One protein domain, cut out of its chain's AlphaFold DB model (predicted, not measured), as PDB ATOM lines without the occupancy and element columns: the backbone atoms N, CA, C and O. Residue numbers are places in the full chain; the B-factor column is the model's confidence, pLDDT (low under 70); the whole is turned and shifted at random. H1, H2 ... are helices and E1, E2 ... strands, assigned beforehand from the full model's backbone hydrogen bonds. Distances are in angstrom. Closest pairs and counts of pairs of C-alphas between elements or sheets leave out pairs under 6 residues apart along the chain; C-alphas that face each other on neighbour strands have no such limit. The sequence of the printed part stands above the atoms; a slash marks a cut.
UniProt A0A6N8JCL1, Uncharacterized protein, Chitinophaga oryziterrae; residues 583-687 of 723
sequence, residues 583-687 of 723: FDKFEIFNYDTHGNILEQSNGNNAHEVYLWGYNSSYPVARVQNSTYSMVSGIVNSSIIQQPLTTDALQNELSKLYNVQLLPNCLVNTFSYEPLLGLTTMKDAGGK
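Overview. This is residues 583 to 687 of the 723 residues of an uncharacterized protein of Chitinophaga oryziterrae (UniProt A0A6N8JCL1). One strongly twisted sheet of six strands makes a wall, with H3 laid over one face along E4 and E5, H1 over the same face near E3, and the short H2 beside the strands. The sheet's order is E1, E2, E3, E4, E5, E6, antiparallel throughout. The printed part has 105 residues with six named strands and three named helices, in the chain order E1 E2 E3 E4 H1 H2 H3 E5 E6, and its class is mixed, helices and strands. It is compact, with a radius of gyration of the C-alphas of 13.4 A and spans of 43 by 31 by 22 A.

Along the chain. Strand E1, residues 583 to 591, begins with C-alpha 583 at (170.318, 165.206, 163.678) and is 22.1 A long. E2 is residues 597 to 602, E3 is 606 to 613 at 23.4 A, and E4 is 618 to 624 at 17.7 A. E5, residues 666 to 673, is 24.1 A long, and E6, residues 677 to 682, ends with C-alpha 682 at (162.996, 132.809, 163.238). Helix H1 is residues 628 to 632 and H2 is 637 to 641. H3, residues 646 to 657, is 17.3 A long and begins with C-alpha 646 at (172.114, 123.840, 164.918).

Arrangement. E1 to E4 form a meander, each strand the antiparallel neighbour of the one before. E1 and E2 are a hairpin, with N 587 and O 601 3.0 A apart, within hydrogen-bond range. For E2 and E3, N 608 and O 600 are 2.7 A apart; for E3 and E4, N 609 and O 623 are 2.8 A apart. E5 is staggered: it pairs with E4 over residues 666 to 669, N 668 and O 622 being 2.9 A apart, and with E6 over 669 to 673, N 671 and O 680 being 3.0 A apart. H3 is on one face of the sheet, which gives two layers, a helix layer and a sheet layer; its height over the sheet is 9.2 A. It lies over E4 and E5 and runs along the strands, at 6 degrees to E5 on the local plane; the closest C-alphas of H3 and E5 are those of Tyr 657 and Val 667, 6.6 A apart. H1 is on the same face at a height of 8.2 A, only just over E3, with 3 of its 5 C-alphas falling on it. H2 is on the sheet at a height of 6.4 A, only just over none of the strands, with 2 of its C-alphas falling on E3. H2 touches residues 648 to 653 of H3, and the closest C-alphas are those of Ile 640 and Leu 649, 6.0 A apart. H1 and H3 are close but not clearly touching, with Val 631 and Leu 656 the closest C-alphas at 7.4 A. In H1 and H2 every O i to N i+4 pair is within hydrogen-bond range; in H3 5 of 8 are.

Size, cuts and confidence. The C-alphas farthest apart are those of Phe 583 and Leu 644, 44.1 A. The printed part has no cut and no long link; the link from H3 to E5, 8 residues, is short and the others are tight. The mean pLDDT of the printed part is 92.3, and no printed residue is under 70.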
ATOM      1  N   PHE A 583     170.850 166.200 162.749       91.81
ATOM      2  CA  PHE A 583     170.318 165.206 163.678       91.81
ATOM      3  C   PHE A 583     171.017 163.855 163.503       91.81
ATOM      4  O   PHE A 583     171.467 163.509 162.406       91.81
ATOM      5  N   ASP A 584     171.078 163.075 164.580       93.25
ATOM      6  CA  ASP A 584     171.651 161.732 164.567       93.25
ATOM      7  C   ASP A 584     170.685 160.785 163.835       93.25
ATOM      8  O   ASP A 584     169.544 160.568 164.246       93.25
ATOM      9  N   LYS A 585     171.125 160.224 162.708       93.50
ATOM     10  CA  LYS A 585     170.377 159.199 161.974       93.50
ATOM     11  C   LYS A 585     170.448 157.860 162.707       93.50
ATOM     12  O   LYS A 585     169.427 157.174 162.802       93.50
ATOM     13  N   PHE A 586     171.632 157.521 163.211       94.44
ATOM     14  CA  PHE A 586     171.850 156.434 164.160       94.44
ATOM     15  C   PHE A 586     173.075 156.709 165.041       94.44
ATOM     16  O   PHE A 586     173.968 157.473 164.658       94.44
ATOM     17  N   GLU A 587     173.122 156.041 166.189       95.94
ATOM     18  CA  GLU A 587     174.266 155.992 167.102       95.94
ATOM     19  C   GLU A 587     174.611 154.538 167.425       95.94
ATOM     20  O   GLU A 587     173.724 153.719 167.638       95.94
ATOM     21  N   ILE A 588     175.901 154.223 167.456       96.50
ATOM     22  CA  ILE A 588     176.438 152.927 167.858       96.50
ATOM     23  C   ILE A 588     177.029 153.090 169.251       96.50
ATOM     24  O   ILE A 588     177.888 153.943 169.479       96.50
ATOM     25  N   PHE A 589     176.558 152.262 170.177       95.12
ATOM     26  CA  PHE A 589     176.934 152.336 171.584       95.12
ATOM     27  C   PHE A 589     178.057 151.383 171.942       95.12
ATOM     28  O   PHE A 589     178.821 151.707 172.841       95.12
ATOM     29  N   ASN A 590     178.146 150.227 171.276       94.75
ATOM     30  CA  ASN A 590     179.111 149.186 171.612       94.75
ATOM     31  C   ASN A 590     179.527 148.375 170.383       94.75
ATOM     32  O   ASN A 590     178.706 148.064 169.515       94.75
ATOM     33  N   TYR A 591     180.788 147.953 170.404       96.50
ATOM     34  CA  TYR A 591     181.373 146.986 169.485       96.50
ATOM     35  C   TYR A 591     181.993 145.822 170.262       96.50
ATOM     36  O   TYR A 591     182.403 145.996 171.412       96.50
ATOM     37  N   ASP A 592     182.097 144.653 169.633       93.25
ATOM     38  CA  ASP A 592     182.968 143.586 170.124       93.25
ATOM     39  C   ASP A 592     184.436 143.840 169.730       93.25
ATOM     40  O   ASP A 592     184.779 144.827 169.073       93.25
ATOM     41  N   THR A 593     185.335 142.940 170.128       91.62
ATOM     42  CA  THR A 593     186.773 143.044 169.830       91.62
ATOM     43  C   THR A 593     187.124 142.849 168.353       91.62
ATOM     44  O   THR A 593     188.254 143.137 167.968       91.62
ATOM     45  N   HIS A 594     186.194 142.349 167.535       91.69
ATOM     46  CA  HIS A 594     186.359 142.152 166.092       91.69
ATOM     47  C   HIS A 594     185.774 143.319 165.280       91.69
ATOM     48  O   HIS A 594     185.848 143.307 164.054       91.69
ATOM     49  N   GLY A 595     185.222 144.339 165.948       92.56
ATOM     50  CA  GLY A 595     184.592 145.485 165.296       92.56
ATOM     51  C   GLY A 595     183.147 145.227 164.868       92.56
ATOM     52  O   GLY A 595     182.600 146.004 164.085       92.56
ATOM     53  N   ASN A 596     182.502 144.181 165.388       95.50
ATOM     54  CA  ASN A 596     181.087 143.934 165.144       95.50
ATOM     55  C   ASN A 596     180.213 144.815 166.039       95.50
ATOM     56  O   ASN A 596     180.467 144.927 167.239       95.50
ATOM     57  N   ILE A 597     179.152 145.400 165.482       96.50
ATOM     58  CA  ILE A 597     178.188 146.206 166.246       96.50
ATOM     59  C   ILE A 597     177.438 145.295 167.219       96.50
ATOM     60  O   ILE A 597     176.837 144.304 166.803       96.50
ATOM     61  N   LEU A 598     177.436 145.658 168.499       96.88
ATOM     62  CA  LEU A 598     176.686 144.966 169.549       96.88
ATOM     63  C   LEU A 598     175.381 145.683 169.886       96.88
ATOM     64  O   LEU A 598     174.382 145.040 170.201       96.88
ATOM     65  N   GLU A 599     175.384 147.013 169.808       97.00
ATOM     66  CA  GLU A 599     174.235 147.844 170.149       97.00
ATOM     67  C   GLU A 599     174.246 149.148 169.361       97.00
ATOM     68  O   GLU A 599     175.257 149.852 169.320       97.00
ATOM     69  N   GLN A 600     173.101 149.491 168.784       96.19
ATOM     70  CA  GLN A 600     172.870 150.771 168.128       96.19
ATOM     71  C   GLN A 600     171.472 151.305 168.434       96.19
ATOM     72  O   GLN A 600     170.594 150.551 168.843       96.19
ATOM     73  N   SER A 601     171.231 152.587 168.187       94.12
ATOM     74  CA  SER A 601     169.884 153.144 168.103       94.12
ATOM     75  C   SER A 601     169.671 153.822 166.761       94.12
ATOM     76  O   SER A 601     170.542 154.507 166.229       94.12
ATOM     77  N   ASN A 602     168.471 153.655 166.218       81.94
ATOM     78  CA  ASN A 602     167.990 154.503 165.133       81.94
ATOM     79  C   ASN A 602     167.428 155.774 165.783       81.94
ATOM     80  O   ASN A 602     166.768 155.636 166.810       81.94
ATOM     81  N   GLY A 603     167.655 156.969 165.213       70.12
ATOM     82  CA  GLY A 603     167.468 158.316 165.815       70.12
ATOM     83  C   GLY A 603     166.165 158.671 166.572       70.12
ATOM     84  O   GLY A 603     166.016 159.795 167.032       70.12
ATOM     85  N   ASN A 604     165.236 157.730 166.745       70.44
ATOM     86  CA  ASN A 604     164.097 157.765 167.664       70.44
ATOM     87  C   ASN A 604     164.413 157.154 169.055       70.44
ATOM     88  O   ASN A 604     163.483 156.825 169.788       70.44
ATOM     89  N   ASN A 605     165.689 156.937 169.407       76.06
ATOM     90  CA  ASN A 605     166.156 156.288 170.651       76.06
ATOM     91  C   ASN A 605     165.712 154.824 170.860       76.06
ATOM     92  O   ASN A 605     165.857 154.285 171.954       76.06
ATOM     93  N   ALA A 606     165.194 154.151 169.832       86.50
ATOM     94  CA  ALA A 606     164.906 152.720 169.912       86.50
ATOM     95  C   ALA A 606     166.209 151.927 169.750       86.50
ATOM     96  O   ALA A 606     166.844 152.001 168.694       86.50
ATOM     97  N   HIS A 607     166.599 151.190 170.794       93.62
ATOM     98  CA  HIS A 607     167.814 150.379 170.796       93.62
ATOM     99  C   HIS A 607     167.620 149.074 170.021       93.62
ATOM    100  O   HIS A 607     166.559 148.448 170.053       93.62
ATOM    101  N   GLU A 608     168.672 148.662 169.334       95.38
ATOM    102  CA  GLU A 608     168.765 147.446 168.555       95.38
ATOM    103  C   GLU A 608     170.087 146.753 168.872       95.38
ATOM    104  O   GLU A 608     171.168 147.325 168.730       95.38
ATOM    105  N   VAL A 609     169.975 145.512 169.326       96.94
ATOM    106  CA  VAL A 609     171.064 144.702 169.855       96.94
ATOM    107  C   VAL A 609     171.355 143.558 168.902       96.94
ATOM    108  O   VAL A 609     170.423 142.912 168.416       96.94
ATOM    109  N   TYR A 610     172.636 143.256 168.706       97.75
ATOM    110  CA  TYR A 610     173.083 142.085 167.962       97.75
ATOM    111  C   TYR A 610     173.923 141.170 168.842       97.75
ATOM    112  O   TYR A 610     174.860 141.604 169.511       97.75
ATOM    113  N   LEU A 611     173.603 139.879 168.806       97.75
ATOM    114  CA  LEU A 611     174.474 138.838 169.332       97.75
ATOM    115  C   LEU A 611     175.194 138.174 168.169       97.75
ATOM    116  O   LEU A 611     174.552 137.765 167.202       97.75
ATOM    117  N   TRP A 612     176.508 138.035 168.290       97.19
ATOM    118  CA  TRP A 612     177.349 137.385 167.295       97.19
ATOM    119  C   TRP A 612     177.741 135.991 167.770       97.19
ATOM    120  O   TRP A 612     178.031 135.781 168.948       97.19
ATOM    121  N   GLY A 613     177.707 135.035 166.852       95.00
ATOM    122  CA  GLY A 613     178.078 133.646 167.073       95.00
ATOM    123  C   GLY A 613     179.057 133.156 166.013       95.00
ATOM    124  O   GLY A 613     179.508 133.935 165.170       95.00
ATOM    125  N   TYR A 614     179.377 131.861 166.046       93.88
ATOM    126  CA  TYR A 614     180.376 131.252 165.152       93.88
ATOM    127  C   TYR A 614     181.722 131.997 165.207       93.88
ATOM    128  O   TYR A 614     182.255 132.441 164.192       93.88
ATOM    129  N   ASN A 615     182.247 132.183 166.418       93.62
ATOM    130  CA  ASN A 615     183.467 132.926 166.705       93.62
ATOM    131  C   ASN A 615     183.413 134.370 166.170       93.62
ATOM    132  O   ASN A 615     184.282 134.794 165.415       93.62
ATOM    133  N   SER A 616     182.348 135.096 166.523       94.06
ATOM    134  CA  SER A 616     182.060 136.468 166.082       94.06
ATOM    135  C   SER A 616     181.941 136.650 164.557       94.06
ATOM    136  O   SER A 616     182.090 137.764 164.061       94.06
ATOM    137  N   SER A 617     181.641 135.587 163.801       94.12
ATOM    138  CA  SER A 617     181.577 135.649 162.330       94.12
ATOM    139  C   SER A 617     180.183 135.975 161.785       94.12
ATOM    140  O   SER A 617     180.075 136.557 160.708       94.12
ATOM    141  N   TYR A 618     179.112 135.604 162.500       94.75
ATOM    142  CA  TYR A 618     177.735 135.790 162.024       94.75
ATOM    143  C   TYR A 618     176.801 136.309 163.129       94.75
ATOM    144  O   TYR A 618     176.899 135.846 164.269       94.75
ATOM    145  N   PRO A 619     175.856 137.219 162.821       96.31
ATOM    146  CA  PRO A 619     174.862 137.669 163.787       96.31
ATOM    147  C   PRO A 619     173.821 136.568 164.009       96.31
ATOM    148  O   PRO A 619     173.083 136.211 163.101       96.31
ATOM    149  N   VAL A 620     173.727 136.031 165.220       96.81
ATOM    150  CA  VAL A 620     172.804 134.936 165.570       96.81
ATOM    151  C   VAL A 620     171.505 135.424 166.204       96.81
ATOM    152  O   VAL A 620     170.505 134.708 166.192       96.81
ATOM    153  N   ALA A 621     171.478 136.657 166.714       97.12
ATOM    154  CA  ALA A 621     170.250 137.295 167.166       97.12
ATOM    155  C   ALA A 621     170.256 138.795 166.890       97.12
ATOM    156  O   ALA A 621     171.297 139.448 166.951       97.12
ATOM    157  N   ARG A 622     169.061 139.326 166.648       96.75
ATOM    158  CA  ARG A 622     168.743 140.750 166.576       96.75
ATOM    159  C   ARG A 622     167.571 141.010 167.518       96.75
ATOM    160  O   ARG A 622     166.508 140.421 167.334       96.75
ATOM    161  N   VAL A 623     167.755 141.882 168.505       95.94
ATOM    162  CA  VAL A 623     166.729 142.218 169.503       95.94
ATOM    163  C   VAL A 623     166.479 143.719 169.495       95.94
ATOM    164  O   VAL A 623     167.396 144.498 169.728       95.94
ATOM    165  N   GLN A 624     165.243 144.136 169.236       94.62
ATOM    166  CA  GLN A 624     164.845 145.546 169.267       94.62
ATOM    167  C   GLN A 624     164.148 145.888 170.587       94.62
ATOM    168  O   GLN A 624     163.437 145.048 171.137       94.62
ATOM    169  N   ASN A 625     164.309 147.134 171.044       92.50
ATOM    170  CA  ASN A 625     163.814 147.690 172.313       92.50
ATOM    171  C   ASN A 625     164.467 147.104 173.579       92.50
ATOM    172  O   ASN A 625     163.821 147.000 174.619       92.50
ATOM    173  N   SER A 626     165.753 146.745 173.514       93.19
ATOM    174  CA  SER A 626     166.535 146.292 174.675       93.19
ATOM    175  C   SER A 626     167.983 146.784 174.594       93.19
ATOM    176  O   SER A 626     168.369 147.367 173.587       93.19
ATOM    177  N   THR A 627     168.784 146.550 175.635       93.69
ATOM    178  CA  THR A 627     170.217 146.898 175.678       93.69
ATOM    179  C   THR A 627     171.086 145.649 175.591       93.69
ATOM    180  O   THR A 627     170.654 144.552 175.964       93.69
ATOM    181  N   TYR A 628     172.335 145.789 175.137       95.38
ATOM    182  CA  TYR A 628     173.228 144.637 174.993       95.38
ATOM    183  C   TYR A 628     173.488 143.938 176.328       95.38
ATOM    184  O   TYR A 628     173.503 142.709 176.387       95.38
ATOM    185  N   SER A 629     173.617 144.705 177.414       94.50
ATOM    186  CA  SER A 629     173.799 144.168 178.769       94.50
ATOM    187  C   SER A 629     172.656 143.228 179.182       94.50
ATOM    188  O   SER A 629     172.906 142.132 179.680       94.50
ATOM    189  N   MET A 630     171.403 143.604 178.897       93.69
ATOM    190  CA  MET A 630     170.238 142.778 179.229       93.69
ATOM    191  C   MET A 630     170.175 141.511 178.369       93.69
ATOM    192  O   MET A 630     169.989 140.411 178.882       93.69
ATOM    193  N   VAL A 631     170.347 141.656 177.053       95.75
ATOM    194  CA  VAL A 631     170.202 140.548 176.096       95.75
ATOM    195  C   VAL A 631     171.332 139.527 176.238       95.75
ATOM    196  O   VAL A 631     171.074 138.323 176.267       95.75
ATOM    197  N   SER A 632     172.581 139.985 176.357       95.19
ATOM    198  CA  SER A 632     173.740 139.097 176.515       95.19
ATOM    199  C   SER A 632     173.719 138.327 177.839       95.19
ATOM    200  O   SER A 632     174.221 137.209 177.883       95.19
ATOM    201  N   GLY A 633     173.078 138.863 178.885       95.31
ATOM    202  CA  GLY A 633     172.896 138.178 180.169       95.31
ATOM    203  C   GLY A 633     171.902 137.006 180.150       95.31
ATOM    204  O   GLY A 633     171.888 136.213 181.087       95.31
ATOM    205  N   ILE A 634     171.076 136.874 179.103       96.00
ATOM    206  CA  ILE A 634     170.072 135.799 178.976       96.00
ATOM    207  C   ILE A 634     170.665 134.536 178.337       96.00
ATOM    208  O   ILE A 634     170.191 133.424 178.591       96.00
ATOM    209  N   VAL A 635     171.691 134.701 177.502       95.81
ATOM    210  CA  VAL A 635     172.297 133.619 176.718       95.81
ATOM    211  C   VAL A 635     173.677 133.236 177.246       95.81
ATOM    212  O   VAL A 635     174.410 134.045 177.806       95.81
ATOM    213  N   ASN A 636     174.075 131.992 177.014       95.75
ATOM    214  CA  ASN A 636     175.429 131.521 177.248       95.75
ATOM    215  C   ASN A 636     176.310 131.829 176.027       95.75
ATOM    216  O   ASN A 636     176.154 131.228 174.959       95.75
ATOM    217  N   SER A 637     177.270 132.740 176.209       91.81
ATOM    218  CA  SER A 637     178.186 133.177 175.153       91.81
ATOM    219  C   SER A 637     179.003 132.030 174.546       91.81
ATOM    220  O   SER A 637     179.229 132.021 173.340       91.81
ATOM    221  N   SER A 638     179.399 131.021 175.326       93.94
ATOM    222  CA  SER A 638     180.186 129.890 174.816       93.94
ATOM    223  C   SER A 638     179.410 129.050 173.799       93.94
ATOM    224  O   SER A 638     179.988 128.610 172.808       93.94
ATOM    225  N   ILE A 639     178.098 128.875 174.001       94.69
ATOM    226  CA  ILE A 639     177.248 128.081 173.100       94.69
ATOM    227  C   ILE A 639     177.031 128.816 171.777       94.69
ATOM    228  O   ILE A 639     177.147 128.212 170.715       94.69
ATOM    229  N   ILE A 640     176.744 130.120 171.821       95.38
ATOM    230  CA  ILE A 640     176.515 130.896 170.594       95.38
ATOM    231  C   ILE A 640     177.808 131.093 169.793       95.38
ATOM    232  O   ILE A 640     177.772 131.111 168.564       95.38
ATOM    233  N   GLN A 641     178.956 131.213 170.467       94.56
ATOM    234  CA  GLN A 641     180.248 131.401 169.811       94.56
ATOM    235  C   GLN A 641     180.735 130.120 169.133       94.56
ATOM    236  O   GLN A 641     181.295 130.194 168.047       94.56
ATOM    237  N   GLN A 642     180.504 128.946 169.720       92.69
ATOM    238  CA  GLN A 642     180.920 127.667 169.137       92.69
ATOM    239  C   GLN A 642     179.790 126.635 169.237       92.69
ATOM    240  O   GLN A 642     179.857 125.712 170.054       92.69
ATOM    241  N   PRO A 643     178.725 126.778 168.425       89.81
ATOM    242  CA  PRO A 643     177.602 125.859 168.481       89.81
ATOM    243  C   PRO A 643     178.024 124.473 167.986       89.81
ATOM    244  O   PRO A 643     178.511 124.323 166.869       89.81
ATOM    245  N   LEU A 644     177.817 123.444 168.814       89.31
ATOM    246  CA  LEU A 644     178.114 122.052 168.450       89.31
ATOM    247  C   LEU A 644     177.150 121.512 167.385       89.31
ATOM    248  O   LEU A 644     177.538 120.701 166.550       89.31
ATOM    249  N   THR A 645     175.890 121.950 167.435       89.12
ATOM    250  CA  THR A 645     174.830 121.612 166.477       89.12
ATOM    251  C   THR A 645     173.893 122.806 166.289       89.12
ATOM    252  O   THR A 645     173.791 123.672 167.166       89.12
ATOM    253  N   THR A 646     173.159 122.833 165.173       86.88
ATOM    254  CA  THR A 646     172.114 123.840 164.918       86.88
ATOM    255  C   THR A 646     171.050 123.839 166.017       86.88
ATOM    256  O   THR A 646     170.643 124.905 166.474       86.88
ATOM    257  N   ASP A 647     170.661 122.663 166.513       90.06
ATOM    258  CA  ASP A 647     169.672 122.537 167.590       90.06
ATOM    259  C   ASP A 647     170.177 123.126 168.910       90.06
ATOM    260  O   ASP A 647     169.425 123.795 169.616       90.06
ATOM    261  N   ALA A 648     171.458 122.930 169.244       92.25
ATOM    262  CA  ALA A 648     172.052 123.522 170.441       92.25
ATOM    263  C   ALA A 648     172.008 125.057 170.380       92.25
ATOM    264  O   ALA A 648     171.628 125.703 171.358       92.25
ATOM    265  N   LEU A 649     172.325 125.633 169.215       94.50
ATOM    266  CA  LEU A 649     172.219 127.073 168.987       94.50
ATOM    267  C   LEU A 649     170.768 127.554 169.109       94.50
ATOM    268  O   LEU A 649     170.490 128.503 169.839       94.50
ATOM    269  N   GLN A 650     169.831 126.904 168.418       91.62
ATOM    270  CA  GLN A 650     168.423 127.310 168.417       91.62
ATOM    271  C   GLN A 650     167.781 127.197 169.805       91.62
ATOM    272  O   GLN A 650     166.998 128.070 170.187       91.62
ATOM    273  N   ASN A 651     168.129 126.171 170.583       93.44
ATOM    274  CA  ASN A 651     167.668 126.015 171.962       93.44
ATOM    275  C   ASN A 651     168.182 127.143 172.863       93.44
ATOM    276  O   ASN A 651     167.417 127.693 173.656       93.44
ATOM    277  N   GLU A 652     169.451 127.530 172.713       96.06
ATOM    278  CA  GLU A 652     170.024 128.643 173.472       96.06
ATOM    279  C   GLU A 652     169.348 129.973 173.120       96.06
ATOM    280  O   GLU A 652     168.897 130.704 174.001       96.06
ATOM    281  N   LEU A 653     169.198 130.255 171.825       95.19
ATOM    282  CA  LEU A 653     168.576 131.483 171.330       95.19
ATOM    283  C   LEU A 653     167.071 131.553 171.626       95.19
ATOM    284  O   LEU A 653     166.512 132.646 171.730       95.19
ATOM    285  N   SER A 654     166.405 130.412 171.819       92.81
ATOM    286  CA  SER A 654     164.981 130.369 172.171       92.81
ATOM    287  C   SER A 654     164.678 131.031 173.520       92.81
ATOM    288  O   SER A 654     163.565 131.520 173.711       92.81
ATOM    289  N   LYS A 655     165.668 131.144 174.421       94.19
ATOM    290  CA  LYS A 655     165.536 131.871 175.698       94.19
ATOM    291  C   LYS A 655     165.188 133.349 175.510       94.19
ATOM    292  O   LYS A 655     164.517 133.928 176.359       94.19
ATOM    293  N   LEU A 656     165.592 133.945 174.385       94.81
ATOM    294  CA  LEU A 656     165.327 135.350 174.066       94.81
ATOM    295  C   LEU A 656     163.844 135.631 173.788       94.81
ATOM    296  O   LEU A 656     163.403 136.765 173.926       94.81
ATOM    297  N   TYR A 657     163.046 134.615 173.452       91.50
ATOM    298  CA  TYR A 657     161.602 134.775 173.248       91.50
ATOM    299  C   TYR A 657     160.801 134.775 174.562       91.50
ATOM    300  O   TYR A 657     159.572 134.845 174.539       91.50
ATOM    301  N   ASN A 658     161.466 134.694 175.721       88.44
ATOM    302  CA  ASN A 658     160.797 134.774 177.011       88.44
ATOM    303  C   ASN A 658     160.382 136.222 177.327       88.44
ATOM    304  O   ASN A 658     161.199 137.046 177.739       88.44
ATOM    305  N   VAL A 659     159.082 136.502 177.205       82.69
ATOM    306  CA  VAL A 659     158.478 137.826 177.442       82.69
ATOM    307  C   VAL A 659     158.689 138.336 178.875       82.69
ATOM    308  O   VAL A 659     158.699 139.544 179.091       82.69
ATOM    309  N   GLN A 660     158.898 137.452 179.860       86.81
ATOM    310  CA  GLN A 660     159.222 137.877 181.229       86.81
ATOM    311  C   GLN A 660     160.644 138.440 181.345       86.81
ATOM    312  O   GLN A 660     160.890 139.291 182.194       86.81
ATOM    313  N   LEU A 661     161.570 137.971 180.502       86.81
ATOM    314  CA  LEU A 661     162.955 138.447 180.464       86.81
ATOM    315  C   LEU A 661     163.116 139.645 179.518       86.81
ATOM    316  O   LEU A 661     163.903 140.541 179.800       86.81
ATOM    317  N   LEU A 662     162.364 139.672 178.413       89.56
ATOM    318  CA  LEU A 662     162.413 140.722 177.391       89.56
ATOM    319  C   LEU A 662     160.999 141.228 177.040       89.56
ATOM    320  O   LEU A 662     160.456 140.889 175.983       89.56
ATOM    321  N   PRO A 663     160.371 142.042 177.911       86.31
ATOM    322  CA  PRO A 663     159.050 142.595 177.635       86.31
ATOM    323  C   PRO A 663     159.103 143.589 176.464       86.31
ATOM    324  O   PRO A 663     160.022 144.400 176.368       86.31
ATOM    325  N   ASN A 664     158.098 143.553 175.582       87.56
ATOM    326  CA  ASN A 664     157.939 144.470 174.436       87.56
ATOM    327  C   ASN A 664     159.123 144.510 173.445       87.56
ATOM    328  O   ASN A 664     159.292 145.485 172.704       87.56
ATOM    329  N   CYS A 665     159.933 143.451 173.416       92.25
ATOM    330  CA  CYS A 665     161.054 143.318 172.495       92.25
ATOM    331  C   CYS A 665     160.646 142.566 171.223       92.25
ATOM    332  O   CYS A 665     159.858 141.621 171.272       92.25
ATOM    333  N   LEU A 666     161.219 142.955 170.083       93.00
ATOM    334  CA  LEU A 666     161.112 142.187 168.838       93.00
ATOM    335  C   LEU A 666     162.393 141.379 168.659       93.00
ATOM    336  O   LEU A 666     163.477 141.954 168.582       93.00
ATOM    337  N   VAL A 667     162.262 140.055 168.615       95.75
ATOM    338  CA  VAL A 667     163.397 139.125 168.590       95.75
ATOM    339  C   VAL A 667     163.432 138.384 167.262       95.75
ATOM    340  O   VAL A 667     162.496 137.672 166.908       95.75
ATOM    341  N   ASN A 668     164.538 138.514 166.540       96.25
ATOM    342  CA  ASN A 668     164.862 137.683 165.390       96.25
ATOM    343  C   ASN A 668     166.096 136.845 165.712       96.25
ATOM    344  O   ASN A 668     167.067 137.366 166.260       96.25
ATOM    345  N   THR A 669     166.081 135.567 165.350       96.88
ATOM    346  CA  THR A 669     167.233 134.673 165.529       96.88
ATOM    347  C   THR A 669     167.594 134.000 164.215       96.88
ATOM    348  O   THR A 669     166.732 133.773 163.362       96.88
ATOM    349  N   PHE A 670     168.880 133.722 164.037       95.88
ATOM    350  CA  PHE A 670     169.456 133.282 162.773       95.88
ATOM    351  C   PHE A 670     170.383 132.090 163.004       95.88
ATOM    352  O   PHE A 670     171.124 132.045 163.987       95.88
ATOM    353  N   SER A 671     170.368 131.139 162.074       94.88
ATOM    354  CA  SER A 671     171.390 130.097 161.990       94.88
ATOM    355  C   SER A 671     171.962 130.038 160.579       94.88
ATOM    356  O   SER A 671     171.315 130.476 159.624       94.88
ATOM    357  N   TYR A 672     173.202 129.572 160.469       92.81
ATOM    358  CA  TYR A 672     173.993 129.648 159.249       92.81
ATOM    359  C   TYR A 672     174.669 128.313 158.991       92.81
ATOM    360  O   TYR A 672     175.041 127.609 159.926       92.81
ATOM    361  N   GLU A 673     174.890 128.030 157.716       89.31
ATOM    362  CA  GLU A 673     175.918 127.101 157.276       89.31
ATOM    363  C   GLU A 673     177.142 127.954 156.895       89.31
ATOM    364  O   GLU A 673     177.047 128.761 155.957       89.31
ATOM    365  N   PRO A 674     178.265 127.869 157.636       83.19
ATOM    366  CA  PRO A 674     179.452 128.675 157.361       83.19
ATOM    367  C   PRO A 674     179.902 128.588 155.893       83.19
ATOM    368  O   PRO A 674     179.877 127.519 155.294       83.19
ATOM    369  N   LEU A 675     180.331 129.719 155.318       77.62
ATOM    370  CA  LEU A 675     180.707 129.895 153.898       77.62
ATOM    371  C   LEU A 675     179.584 129.715 152.856       77.62
ATOM    372  O   LEU A 675     179.808 130.054 151.695       77.62
ATOM    373  N   LEU A 676     178.393 129.246 153.244       84.06
ATOM    374  CA  LEU A 676     177.231 129.152 152.355       84.06
ATOM    375  C   LEU A 676     176.261 130.316 152.586       84.06
ATOM    376  O   LEU A 676     175.982 131.092 151.674       84.06
ATOM    377  N   GLY A 677     175.774 130.471 153.819       88.00
ATOM    378  CA  GLY A 677     174.866 131.555 154.178       88.00
ATOM    379  C   GLY A 677     173.837 131.186 155.243       88.00
ATOM    380  O   GLY A 677     173.989 130.223 155.991       88.00
ATOM    381  N   LEU A 678     172.802 132.017 155.344       93.69
ATOM    382  CA  LEU A 678     171.689 131.873 156.279       93.69
ATOM    383  C   LEU A 678     170.902 130.600 155.961       93.69
ATOM    384  O   LEU A 678     170.474 130.443 154.829       93.69
ATOM    385  N   THR A 679     170.661 129.727 156.936       94.06
ATOM    386  CA  THR A 679     169.859 128.501 156.757       94.06
ATOM    387  C   THR A 679     168.469 128.642 157.358       94.06
ATOM    388  O   THR A 679     167.484 128.203 156.762       94.06
ATOM    389  N   THR A 680     168.359 129.310 158.510       94.44
ATOM    390  CA  THR A 680     167.069 129.581 159.156       94.44
ATOM    391  C   THR A 680     166.994 130.993 159.707       94.44
ATOM    392  O   THR A 680     167.941 131.464 160.337       94.44
ATOM    393  N   MET A 681     165.822 131.616 159.602       95.06
ATOM    394  CA  MET A 681     165.480 132.841 160.326       95.06
ATOM    395  C   MET A 681     164.185 132.622 161.097       95.06
ATOM    396  O   MET A 681     163.153 132.369 160.482       95.06
ATOM    397  N   LYS A 682     164.212 132.770 162.421       95.25
ATOM    398  CA  LYS A 682     162.996 132.809 163.238       95.25
ATOM    399  C   LYS A 682     162.632 134.258 163.525       95.25
ATOM    400  O   LYS A 682     163.465 135.030 164.000       95.25
ATOM    401  N   ASP A 683     161.412 134.649 163.178       92.50
ATOM    402  CA  ASP A 683     160.934 136.019 163.339       92.50
ATOM    403  C   ASP A 683     160.392 136.315 164.748       92.50
ATOM    404  O   ASP A 683     160.330 135.434 165.607       92.50
ATOM    405  N   ALA A 684     160.000 137.571 164.989       89.25
ATOM    406  CA  ALA A 684     159.436 138.010 166.268       89.25
ATOM    407  C   ALA A 684     158.060 137.389 166.573       89.25
ATOM    408  O   ALA A 684     157.653 137.348 167.730       89.25
ATOM    409  N   GLY A 685     157.358 136.883 165.555       86.25
ATOM    410  CA  GLY A 685     156.124 136.113 165.707       86.25
ATOM    411  C   GLY A 685     156.367 134.627 165.989       86.25
ATOM    412  O   GLY A 685     155.405 133.869 166.100       86.25
ATOM    413  N   GLY A 686     157.629 134.200 166.087       85.88
ATOM    414  CA  GLY A 686     158.026 132.818 166.334       85.88
ATOM    415  C   GLY A 686     157.992 131.916 165.097       85.88
ATOM    416  O   GLY A 686     158.178 130.708 165.246       85.88
ATOM    417  N   LYS A 687     157.777 132.465 163.895       91.00
ATOM    418  CA  LYS A 687     157.748 131.700 162.643       91.00
ATOM    419  C   LYS A 687     159.157 131.527 162.090       91.00
ATOM    420  O   LYS A 687     159.911 132.493 162.006       91.00
TER     421      LYS A 687